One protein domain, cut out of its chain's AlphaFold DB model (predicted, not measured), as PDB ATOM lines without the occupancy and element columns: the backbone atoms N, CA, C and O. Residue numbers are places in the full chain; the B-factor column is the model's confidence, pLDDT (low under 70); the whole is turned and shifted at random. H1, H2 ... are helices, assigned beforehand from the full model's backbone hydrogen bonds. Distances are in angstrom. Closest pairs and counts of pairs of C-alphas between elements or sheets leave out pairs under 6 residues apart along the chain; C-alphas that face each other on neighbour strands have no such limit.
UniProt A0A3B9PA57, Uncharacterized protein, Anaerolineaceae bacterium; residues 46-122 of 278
ATOM      1  N   GLY A  46     -62.641 -22.387   2.540       82.69
ATOM      2  CA  GLY A  46     -62.840 -23.769   2.976       82.69
ATOM      3  C   GLY A  46     -62.061 -24.788   2.137       82.69
ATOM      4  O   GLY A  46     -61.595 -25.802   2.670       82.69
ATOM      5  N   ALA A  47     -61.881 -24.521   0.838       88.94
ATOM      6  CA  ALA A  47     -61.119 -25.385  -0.062       88.94
ATOM      7  C   ALA A  47     -59.609 -25.281   0.204       88.94
ATOM      8  O   ALA A  47     -58.909 -26.300   0.186       88.94
ATOM      9  N   VAL A  48     -59.120 -24.078   0.516       90.19
ATOM     10  CA  VAL A  48     -57.728 -23.837   0.921       90.19
ATOM     11  C   VAL A  48     -57.418 -24.566   2.227       90.19
ATOM     12  O   VAL A  48     -56.462 -25.342   2.291       90.19
ATOM     13  N   CYS A  49     -58.270 -24.415   3.243       93.88
ATOM     14  CA  CYS A  49     -58.064 -25.037   4.553       93.88
ATOM     15  C   CYS A  49     -58.227 -26.563   4.557       93.88
ATOM     16  O   CYS A  49     -57.712 -27.246   5.444       93.88
ATOM     17  N   SER A  50     -58.888 -27.119   3.540       92.94
ATOM     18  CA  SER A  50     -59.060 -28.566   3.360       92.94
ATOM     19  C   SER A  50     -57.989 -29.217   2.474       92.94
ATOM     20  O   SER A  50     -58.072 -30.417   2.207       92.94
ATOM     21  N   ASN A  51     -56.978 -28.464   2.020       90.75
ATOM     22  CA  ASN A  51     -55.964 -28.900   1.044       90.75
ATOM     23  C   ASN A  51     -56.541 -29.320  -0.313       90.75
ATOM     24  O   ASN A  51     -55.919 -30.090  -1.050       90.75
ATOM     25  N   GLU A  52     -57.738 -28.841  -0.640       92.56
ATOM     26  CA  GLU A  52     -58.375 -29.076  -1.934       92.56
ATOM     27  C   GLU A  52     -57.921 -28.038  -2.970       92.56
ATOM     28  O   GLU A  52     -57.884 -28.343  -4.164       92.56
ATOM     29  N   ALA A  53     -57.502 -26.856  -2.507       92.81
ATOM     30  CA  ALA A  53     -56.940 -25.779  -3.315       92.81
ATOM     31  C   ALA A  53     -55.671 -25.187  -2.670       92.81
ATOM     32  O   ALA A  53     -55.471 -25.272  -1.458       92.81
ATOM     33  N   ILE A  54     -54.811 -24.588  -3.497       93.56
ATOM     34  CA  ILE A  54     -53.679 -23.767  -3.050       93.56
ATOM     35  C   ILE A  54     -54.119 -22.314  -3.173       93.56
ATOM     36  O   ILE A  54     -54.559 -21.911  -4.250       93.56
ATOM     37  N   HIS A  55     -53.985 -21.539  -2.100       93.75
ATOM     38  CA  HIS A  55     -54.272 -20.115  -2.153       93.75
ATOM     39  C   HIS A  55     -53.144 -19.406  -2.919       93.75
ATOM     40  O   HIS A  55     -51.984 -19.506  -2.504       93.75
ATOM     41  N   PRO A  56     -53.438 -18.688  -4.019       91.88
ATOM     42  CA  PRO A  56     -52.406 -18.121  -4.886       91.88
ATOM     43  C   PRO A  56     -51.513 -17.117  -4.148       91.88
ATOM     44  O   PRO A  56     -50.296 -17.204  -4.260       91.88
ATOM     45  N   VAL A  57     -52.103 -16.233  -3.333       93.94
ATOM     46  CA  VAL A  57     -51.342 -15.219  -2.577       93.94
ATOM     47  C   VAL A  57     -50.450 -15.849  -1.501       93.94
ATOM     48  O   VAL A  57     -49.246 -15.628  -1.530       93.94
ATOM     49  N   LEU A  58     -50.979 -16.722  -0.627       95.69
ATOM     50  CA  LEU A  58     -50.149 -17.454   0.347       95.69
ATOM     51  C   LEU A  58     -49.029 -18.269  -0.316       95.69
ATOM     52  O   LEU A  58     -47.943 -18.378   0.242       95.69
ATOM     53  N   SER A  59     -49.272 -18.844  -1.500       96.69
ATOM     54  CA  SER A  59     -48.228 -19.547  -2.252       96.69
ATOM     55  C   SER A  59     -47.132 -18.607  -2.743       96.69
ATOM     56  O   SER A  59     -45.974 -19.016  -2.722       96.69
ATOM     57  N   SER A  60     -47.482 -17.393  -3.179       95.44
ATOM     58  CA  SER A  60     -46.496 -16.373  -3.561       95.44
ATOM     59  C   SER A  60     -45.670 -15.957  -2.350       95.44
ATOM     60  O   SER A  60     -44.457 -16.101  -2.378       95.44
ATOM     61  N   LEU A  61     -46.324 -15.587  -1.242       97.19
ATOM     62  CA  LEU A  61     -45.647 -15.202   0.002       97.19
ATOM     63  C   LEU A  61     -44.689 -16.295   0.496       97.19
ATOM     64  O   LEU A  61     -43.563 -16.008   0.899       97.19
ATOM     65  N   ALA A  62     -45.106 -17.564   0.426       98.06
ATOM     66  CA  ALA A  62     -44.254 -18.690   0.792       98.06
ATOM     67  C   ALA A  62     -42.978 -18.767  -0.068       98.06
ATOM     68  O   ALA A  62     -41.886 -19.000   0.451       98.06
ATOM     69  N   GLU A  63     -43.102 -18.555  -1.381       97.50
ATOM     70  CA  GLU A  63     -41.968 -18.553  -2.306       97.50
ATOM     71  C   GLU A  63     -41.056 -17.334  -2.098       97.50
ATOM     72  O   GLU A  63     -39.837 -17.502  -1.976       97.50
ATOM     73  N   ASP A  64     -41.640 -16.139  -1.995       97.38
ATOM     74  CA  ASP A  64     -40.935 -14.858  -1.899       97.38
ATOM     75  C   ASP A  64     -40.093 -14.779  -0.616       97.38
ATOM     76  O   ASP A  64     -38.885 -14.522  -0.667       97.38
ATOM     77  N   TYR A  65     -40.690 -15.140   0.523       97.50
ATOM     78  CA  TYR A  65     -40.029 -15.134   1.831       97.50
ATOM     79  C   TYR A  65     -39.337 -16.458   2.181       97.50
ATOM     80  O   TYR A  65     -38.737 -16.594   3.248       97.50
ATOM     81  N   LYS A  66     -39.366 -17.449   1.275       97.94
ATOM     82  CA  LYS A  66     -38.755 -18.783   1.453       97.94
ATOM     83  C   LYS A  66     -39.219 -19.491   2.732       97.94
ATOM     84  O   LYS A  66     -38.424 -20.158   3.402       97.94
ATOM     85  N   VAL A  67     -40.500 -19.354   3.051       97.94
ATOM     86  CA  VAL A  67     -41.163 -20.032   4.168       97.94
ATOM     87  C   VAL A  67     -42.014 -21.187   3.645       97.94
ATOM     88  O   VAL A  67     -42.399 -21.224   2.477       97.94
ATOM     89  N   GLU A  68     -42.287 -22.185   4.481       98.19
ATOM     90  CA  GLU A  68     -43.093 -23.327   4.051       98.19
ATOM     91  C   GLU A  68     -44.572 -22.923   3.963       98.19
ATOM     92  O   GLU A  68     -45.151 -22.400   4.913       98.19
ATOM     93  N   TYR A  69     -45.214 -23.211   2.827       97.56
ATOM     94  CA  TYR A  69     -46.632 -22.893   2.602       97.56
ATOM     95  C   TYR A  69     -47.554 -23.477   3.684       97.56
ATOM     96  O   TYR A  69     -48.539 -22.852   4.077       97.56
ATOM     97  N   ASP A  70     -47.240 -24.686   4.167       97.25
ATOM     98  CA  ASP A  70     -48.021 -25.349   5.212       97.25
ATOM     99  C   ASP A  70     -48.008 -24.565   6.534       97.25
ATOM    100  O   ASP A  70     -49.025 -24.584   7.228       97.25
ATOM    101  N   ASP A  71     -46.922 -23.849   6.852       97.62
ATOM    102  CA  ASP A  71     -46.817 -23.043   8.073       97.62
ATOM    103  C   ASP A  71     -47.711 -21.798   7.970       97.62
ATOM    104  O   ASP A  71     -48.508 -21.525   8.868       97.62
ATOM    105  N   LEU A  72     -47.685 -21.098   6.827       97.81
ATOM    106  CA  LEU A  72     -48.559 -19.939   6.597       97.81
ATOM    107  C   LEU A  72     -50.043 -20.326   6.581       97.81
ATOM    108  O   LEU A  72     -50.891 -19.603   7.108       97.81
ATOM    109  N   ARG A  73     -50.376 -21.499   6.024       96.50
ATOM    110  CA  ARG A  73     -51.756 -21.998   6.013       96.50
ATOM    111  C   ARG A  73     -52.291 -22.240   7.426       96.50
ATOM    112  O   ARG A  73     -53.486 -22.059   7.638       96.50
ATOM    113  N   VAL A  74     -51.457 -22.647   8.389       97.06
ATOM    114  CA  VAL A  74     -51.901 -22.831   9.785       97.06
ATOM    115  C   VAL A  74     -52.401 -21.509  10.366       97.06
ATOM    116  O   VAL A  74     -53.477 -21.487  10.961       97.06
ATOM    117  N   TYR A  75     -51.695 -20.401  10.137       96.62
ATOM    118  CA  TYR A  75     -52.152 -19.079  10.575       96.62
ATOM    119  C   TYR A  75     -53.444 -18.651   9.883       96.62
ATOM    120  O   TYR A  75     -54.399 -18.259  10.551       96.62
ATOM    121  N   PHE A  76     -53.511 -18.807   8.564       96.06
ATOM    122  CA  PHE A  76     -54.705 -18.444   7.808       96.06
ATOM    123  C   PHE A  76     -55.942 -19.246   8.252       96.06
ATOM    124  O   PHE A  76     -56.999 -18.688   8.516       96.06
ATOM    125  N   CYS A  77     -55.804 -20.565   8.400       95.94
ATOM    126  CA  CYS A  77     -56.941 -21.460   8.613       95.94
ATOM    127  C   CYS A  77     -57.284 -21.743  10.076       95.94
ATOM    128  O   CYS A  77     -58.456 -21.885  10.406       95.94
ATOM    129  N   GLU A  78     -56.286 -21.925  10.946       95.12
ATOM    130  CA  GLU A  78     -56.526 -22.281  12.352       95.12
ATOM    131  C   GLU A  78     -56.617 -21.052  13.251       95.12
ATOM    132  O   GLU A  78     -57.289 -21.100  14.283       95.12
ATOM    133  N   LYS A  79     -55.925 -19.970  12.879       92.69
ATOM    134  CA  LYS A  79     -55.925 -18.710  13.625       92.69
ATOM    135  C   LYS A  79     -56.821 -17.645  12.996       92.69
ATOM    136  O   LYS A  79     -56.998 -16.607  13.616       92.69
ATOM    137  N   GLU A  80     -57.411 -17.915  11.827       94.25
ATOM    138  CA  GLU A  80     -58.275 -16.971  11.097       94.25
ATOM    139  C   GLU A  80     -57.581 -15.614  10.862       94.25
ATOM    140  O   GLU A  80     -58.218 -14.564  10.859       94.25
ATOM    141  N   ILE A  81     -56.253 -15.633  10.698       94.50
ATOM    142  CA  ILE A  81     -55.464 -14.433  10.416       94.50
ATOM    143  C   ILE A  81     -55.557 -14.143   8.919       94.50
ATOM    144  O   ILE A  81     -55.327 -15.032   8.095       94.50
ATOM    145  N   GLY A  82     -55.877 -12.900   8.564       94.50
ATOM    146  CA  GLY A  82     -55.926 -12.476   7.173       94.50
ATOM    147  C   GLY A  82     -54.553 -12.528   6.495       94.50
ATOM    148  O   GLY A  82     -53.487 -12.560   7.116       94.50
ATOM    149  N   ILE A  83     -54.570 -12.580   5.165       94.81
ATOM    150  CA  ILE A  83     -53.338 -12.707   4.375       94.81
ATOM    151  C   ILE A  83     -52.480 -11.446   4.483       94.81
ATOM    152  O   ILE A  83     -51.257 -11.557   4.523       94.81
ATOM    153  N   GLY A  84     -53.109 -10.272   4.595       93.19
ATOM    154  CA  GLY A  84     -52.395  -9.009   4.762       93.19
ATOM    155  C   GLY A  84     -51.601  -8.958   6.069       93.19
ATOM    156  O   GLY A  84     -50.488  -8.452   6.097       93.19
ATOM    157  N   GLU A  85     -52.115  -9.521   7.160       96.50
ATOM    158  CA  GLU A  85     -51.391  -9.599   8.429       96.50
ATOM    159  C   GLU A  85     -50.228 -10.600   8.359       96.50
ATOM    160  O   GLU A  85     -49.150 -10.338   8.892       96.50
ATOM    161  N   ILE A  86     -50.407 -11.724   7.658       97.50
ATOM    162  CA  ILE A  86     -49.318 -12.679   7.396       97.50
ATOM    163  C   ILE A  86     -48.204 -12.014   6.575       97.50
ATOM    164  O   ILE A  86     -47.027 -12.176   6.894       97.50
ATOM    165  N   GLU A  87     -48.566 -11.242   5.551       97.44
ATOM    166  CA  GLU A  87     -47.625 -10.477   4.731       97.44
ATOM    167  C   GLU A  87     -46.862  -9.436   5.557       97.44
ATOM    168  O   GLU A  87     -45.633  -9.424   5.514       97.44
ATOM    169  N   HIS A  88     -47.544  -8.634   6.384       96.06
ATOM    170  CA  HIS A  88     -46.882  -7.673   7.273       96.06
ATOM    171  C   HIS A  88     -45.877  -8.346   8.214       96.06
ATOM    172  O   HIS A  88     -44.774  -7.826   8.406       96.06
ATOM    173  N   ALA A  89     -46.217  -9.511   8.773       97.81
ATOM    174  CA  ALA A  89     -45.310 -10.266   9.632       97.81
ATOM    175  C   ALA A  89     -44.054 -10.726   8.883       97.81
ATOM    176  O   ALA A  89     -42.944 -10.599   9.397       97.81
ATOM    177  N   LEU A  90     -44.228 -11.257   7.670       97.81
ATOM    178  CA  LEU A  90     -43.129 -11.727   6.830       97.81
ATOM    179  C   LEU A  90     -42.233 -10.570   6.381       97.81
ATOM    180  O   LEU A  90     -41.019 -10.650   6.548       97.81
ATOM    181  N   ALA A  91     -42.828  -9.483   5.888       96.75
ATOM    182  CA  ALA A  91     -42.115  -8.282   5.474       96.75
ATOM    183  C   ALA A  91     -41.317  -7.672   6.632       96.75
ATOM    184  O   ALA A  91     -40.139  -7.366   6.472       96.75
ATOM    185  N   THR A  92     -41.927  -7.567   7.816       96.00
ATOM    186  CA  THR A  92     -41.260  -7.035   9.012       96.00
ATOM    187  C   THR A  92     -40.101  -7.934   9.451       96.00
ATOM    188  O   THR A  92     -39.037  -7.429   9.791       96.00
ATOM    189  N   ALA A  93     -40.277  -9.258   9.426       97.31
ATOM    190  CA  ALA A  93     -39.238 -10.210   9.821       97.31
ATOM    191  C   ALA A  93     -38.069 -10.317   8.821       97.31
ATOM    192  O   ALA A  93     -37.011 -10.827   9.186       97.31
ATOM    193  N   ASP A  94     -38.242  -9.880   7.569       97.19
ATOM    194  CA  ASP A  94     -37.172  -9.858   6.557       97.19
ATOM    195  C   ASP A  94     -36.271  -8.611   6.670       97.19
ATOM    196  O   ASP A  94     -35.193  -8.561   6.074       97.19
ATOM    197  N   LEU A  95     -36.666  -7.611   7.469       95.06
ATOM    198  CA  LEU A  95     -35.844  -6.431   7.737       95.06
ATOM    199  C   LEU A  95     -34.572  -6.814   8.508       95.06
ATOM    200  O   LEU A  95     -34.631  -7.483   9.537       95.06
ATOM    201  N   GLU A  96     -33.410  -6.317   8.067       94.44
ATOM    202  CA  GLU A  96     -32.109  -6.651   8.682       94.44
ATOM    203  C   GLU A  96     -32.006  -6.261  10.170       94.44
ATOM    204  O   GLU A  96     -31.194  -6.823  10.907       94.44
ATOM    205  N   GLU A  97     -32.807  -5.286  10.603       93.75
ATOM    206  CA  GLU A  97     -32.820  -4.751  11.970       93.75
ATOM    207  C   GLU A  97     -33.754  -5.524  12.914       93.75
ATOM    208  O   GLU A  97     -33.690  -5.338  14.131       93.75
ATOM    209  N   VAL A  98     -34.597  -6.408  12.372       95.75
ATOM    210  CA  VAL A  98     -35.565  -7.194  13.137       95.75
ATOM    211  C   VAL A  98     -34.992  -8.586  13.393       95.75
ATOM    212  O   VAL A  98     -34.812  -9.392  12.488       95.75
ATOM    213  N   GLU A  99     -34.694  -8.888  14.660       97.38
ATOM    214  CA  GLU A  99     -34.211 -10.222  15.060       97.38
ATOM    215  C   GLU A  99     -35.349 -11.250  15.204       97.38
ATOM    216  O   GLU A  99     -35.097 -12.458  15.251       97.38
ATOM    217  N   GLU A 100     -36.594 -10.777  15.291       97.75
ATOM    218  CA  GLU A 100     -37.766 -11.612  15.529       97.75
ATOM    219  C   GLU A 100     -38.283 -12.262  14.246       97.75
ATOM    220  O   GLU A 100     -38.372 -11.650  13.185       97.75
ATOM    221  N   THR A 101     -38.670 -13.530  14.349       98.12
ATOM    222  CA  THR A 101     -39.255 -14.268  13.222       98.12
ATOM    223  C   THR A 101     -40.730 -13.917  13.031       98.12
ATOM    224  O   THR A 101     -41.410 -13.609  14.009       98.12
ATOM    225  N   TYR A 102     -41.263 -14.100  11.820       98.06
ATOM    226  CA  TYR A 102     -42.685 -13.868  11.526       98.06
ATOM    227  C   TYR A 102     -43.641 -14.627  12.474       98.06
ATOM    228  O   TYR A 102     -44.686 -14.097  12.828       98.06
ATOM    229  N   ASP A 103     -43.264 -15.826  12.943       98.00
ATOM    230  CA  ASP A 103     -44.033 -16.632  13.912       98.00
ATOM    231  C   ASP A 103     -44.224 -15.897  15.252       98.00
ATOM    232  O   ASP A 103     -45.328 -15.857  15.798       98.00
ATOM    233  N   VAL A 104     -43.166 -15.228  15.727       97.94
ATOM    234  CA  VAL A 104     -43.185 -14.408  16.948       97.94
ATOM    235  C   VAL A 104     -44.047 -13.166  16.740       97.94
ATOM    236  O   VAL A 104     -44.881 -12.860  17.587       97.94
ATOM    237  N   LEU A 105     -43.901 -12.490  15.596       97.81
ATOM    238  CA  LEU A 105     -44.683 -11.291  15.274       97.81
ATOM    239  C   LEU A 105     -46.183 -11.600  15.162       97.81
ATOM    240  O   LEU A 105     -47.005 -10.868  15.708       97.81
ATOM    241  N   LEU A 106     -46.549 -12.717  14.525       97.00
ATOM    242  CA  LEU A 106     -47.938 -13.180  14.455       97.00
ATOM    243  C   LEU A 106     -48.485 -13.604  15.820       97.00
ATOM    244  O   LEU A 106     -49.670 -13.411  16.079       97.00
ATOM    245  N   SER A 107     -47.648 -14.154  16.706       95.94
ATOM    246  CA  SER A 107     -48.054 -14.447  18.085       95.94
ATOM    247  C   SER A 107     -48.322 -13.161  18.875       95.94
ATOM    248  O   SER A 107     -49.348 -13.081  19.541       95.94
ATOM    249  N   TRP A 108     -47.502 -12.114  18.736       96.94
ATOM    250  CA  TRP A 108     -47.798 -10.811  19.353       96.94
ATOM    251  C   TRP A 108     -49.098 -10.200  18.825       96.94
ATOM    252  O   TRP A 108     -49.909  -9.694  19.599       96.94
ATOM    253  N   PHE A 109     -49.328 -10.289  17.516       95.25
ATOM    254  CA  PHE A 109     -50.559  -9.791  16.911       95.25
ATOM    255  C   PHE A 109     -51.796 -10.552  17.415       95.25
ATOM    256  O   PHE A 109     -52.777  -9.949  17.841       95.25
ATOM    257  N   TYR A 110     -51.751 -11.886  17.399       93.12
ATOM    258  CA  TYR A 110     -52.924 -12.718  17.665       93.12
ATOM    259  C   TYR A 110     -53.099 -13.111  19.136       93.12
ATOM    260  O   TYR A 110     -54.201 -13.013  19.672       93.12
ATOM    261  N   ASP A 111     -52.046 -13.615  19.783       90.69
ATOM    262  CA  ASP A 111     -52.123 -14.116  21.158       90.69
ATOM    263  C   ASP A 111     -52.058 -12.960  22.173       90.69
ATOM    264  O   ASP A 111     -52.793 -12.987  23.164       90.69
ATOM    265  N   ASP A 112     -51.230 -11.939  21.911       91.56
ATOM    266  CA  ASP A 112     -51.090 -10.767  22.793       91.56
ATOM    267  C   ASP A 112     -52.018  -9.600  22.401       91.56
ATOM    268  O   ASP A 112     -52.176  -8.654  23.175       91.56
ATOM    269  N   GLY A 113     -52.674  -9.677  21.236       90.50
ATOM    270  CA  GLY A 113     -53.635  -8.677  20.760       90.50
ATOM    271  C   GLY A 113     -53.008  -7.328  20.395       90.50
ATOM    272  O   GLY A 113     -53.694  -6.310  20.459       90.50
ATOM    273  N   MET A 114     -51.713  -7.302  20.070       92.56
ATOM    274  CA  MET A 114     -51.007  -6.072  19.712       92.56
ATOM    275  C   MET A 114     -51.349  -5.630  18.287       92.56
ATOM    276  O   MET A 114     -51.292  -6.418  17.346       92.56
ATOM    277  N   GLU A 115     -51.625  -4.341  18.097       91.56
ATOM    278  CA  GLU A 115     -51.746  -3.763  16.756       91.56
ATOM    279  C   GLU A 115     -50.356  -3.620  16.099       91.56
ATOM    280  O   GLU A 115     -49.348  -3.425  16.785       91.56
ATOM    281  N   TRP A 116     -50.279  -3.648  14.761       94.19
ATOM    282  CA  TRP A 116     -49.010  -3.519  14.017       94.19
ATOM    283  C   TRP A 116     -48.195  -2.282  14.408       94.19
ATOM    284  O   TRP A 116     -46.975  -2.363  14.536       94.19
ATOM    285  N   GLY A 117     -48.860  -1.161  14.697       87.31
ATOM    286  CA  GLY A 117     -48.192   0.042  15.193       87.31
ATOM    287  C   GLY A 117     -47.467  -0.176  16.527       87.31
ATOM    288  O   GLY A 117     -46.356   0.322  16.705       87.31
ATOM    289  N   GLU A 118     -48.044  -0.950  17.450       89.31
ATOM    290  CA  GLU A 118     -47.405  -1.289  18.727       89.31
ATOM    291  C   GLU A 118     -46.264  -2.294  18.545       89.31
ATOM    292  O   GLU A 118     -45.225  -2.177  19.204       89.31
ATOM    293  N   ILE A 119     -46.431  -3.258  17.631       94.56
ATOM    294  CA  ILE A 119     -45.387  -4.222  17.259       94.56
ATOM    295  C   ILE A 119     -44.174  -3.476  16.696       94.56
ATOM    296  O   ILE A 119     -43.063  -3.630  17.199       94.56
ATOM    297  N   TRP A 120     -44.374  -2.596  15.717       94.88
ATOM    298  CA  TRP A 120     -43.297  -1.816  15.109       94.88
ATOM    299  C   TRP A 120     -42.639  -0.833  16.080       94.88
ATOM    300  O   TRP A 120     -41.417  -0.685  16.064       94.88
ATOM    301  N   GLN A 121     -43.399  -0.211  16.986       88.31
ATOM    302  CA  GLN A 121     -42.821   0.580  18.080       88.31
ATOM    303  C   GLN A 121     -41.974  -0.279  19.028       88.31
ATOM    304  O   GLN A 121     -40.904   0.148  19.460       88.31
ATOM    305  N   THR A 122     -42.426  -1.498  19.337       92.19
ATOM    306  CA  THR A 122     -41.696  -2.445  20.194       92.19
ATOM    307  C   THR A 122     -40.391  -2.897  19.547       92.19
ATOM    308  O   THR A 122     -39.372  -3.002  20.231       92.19
TER     309      THR A 122
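AT A GLANCE: This is residues 46 to 122 of the 278 residues of an uncharacterized protein of Anaerolineaceae bacterium (UniProt A0A3B9PA57). The chain winds back and forth in a zigzag of helices that advances along the longest axis, with H2, H4 and H6 along one side of an elongated slab and H3 and H5 along the other. The short H1 is at one end of the row and H6 at the other. The printed part has 77 residues, six named helices in the order H1 to H6, no named strand, and is all helix. It is compact, with a radius of gyration of the C-alphas of 12.4 A, and spans 39 by 24 by 14 A.

IN THESE COORDINATES: H1 is residues 46 to 49, beginning at C-alpha 46 (-62.840, -23.769, 2.976). H2 is residues 56 to 64, 12.3 A long, and H3 is residues 69 to 78, 13.9 A. H4, the longest helix, is residues 83 to 94, 16.6 A, from C-alpha 83 at (-53.338, -12.707, 4.375). H5 is residues 102 to 110, 12.0 A. H6 is residues 116 to 122, 9.6 A, ending at C-alpha 122 (-41.696, -2.445, 20.194).

HOW THE PARTS SIT: H1 is close to H3 but not clearly touching, the closest C-alphas, of Cys 49 and Cys 77, being 5.5 A apart. H2 and H3 touch at a steep tilt of 46 degrees, opposite ways, closest at the C-alphas of Ala 62 and Tyr 69, 5.2 A. The hub, H4, touches H3 with residues 83 to 86 alone, closest at the C-alphas of Phe 76 and Ile 83, 6.8 A. H4 only just touches H2, with 3 pairs of C-alphas within 8 A, the closest being Leu 61 and Glu 87, 7.0 A; they run the same way at a shallow tilt of 4 degrees. H4 and H5 touch at 47 degrees, a steep tilt, opposite ways, closest at the C-alphas of Ala 89 and Tyr 102, 4.8 A. H5 and H6 touch at a steep tilt of 66 degrees, closest at the C-alphas of Phe 109 and Trp 116, 7.1 A. Every O i to N i+4 pair is within hydrogen-bond range in H2, H4, H5 and H6, and 5 of 6 in H3; H1 is too short for such a pair.

THE WHOLE: The C-alphas farthest apart, of Glu 52 and Gln 121, are 39.0 A apart. The printed part has no cut, and no link is long. The mean pLDDT of the printed part is 94.9, and no printed residue is under 70.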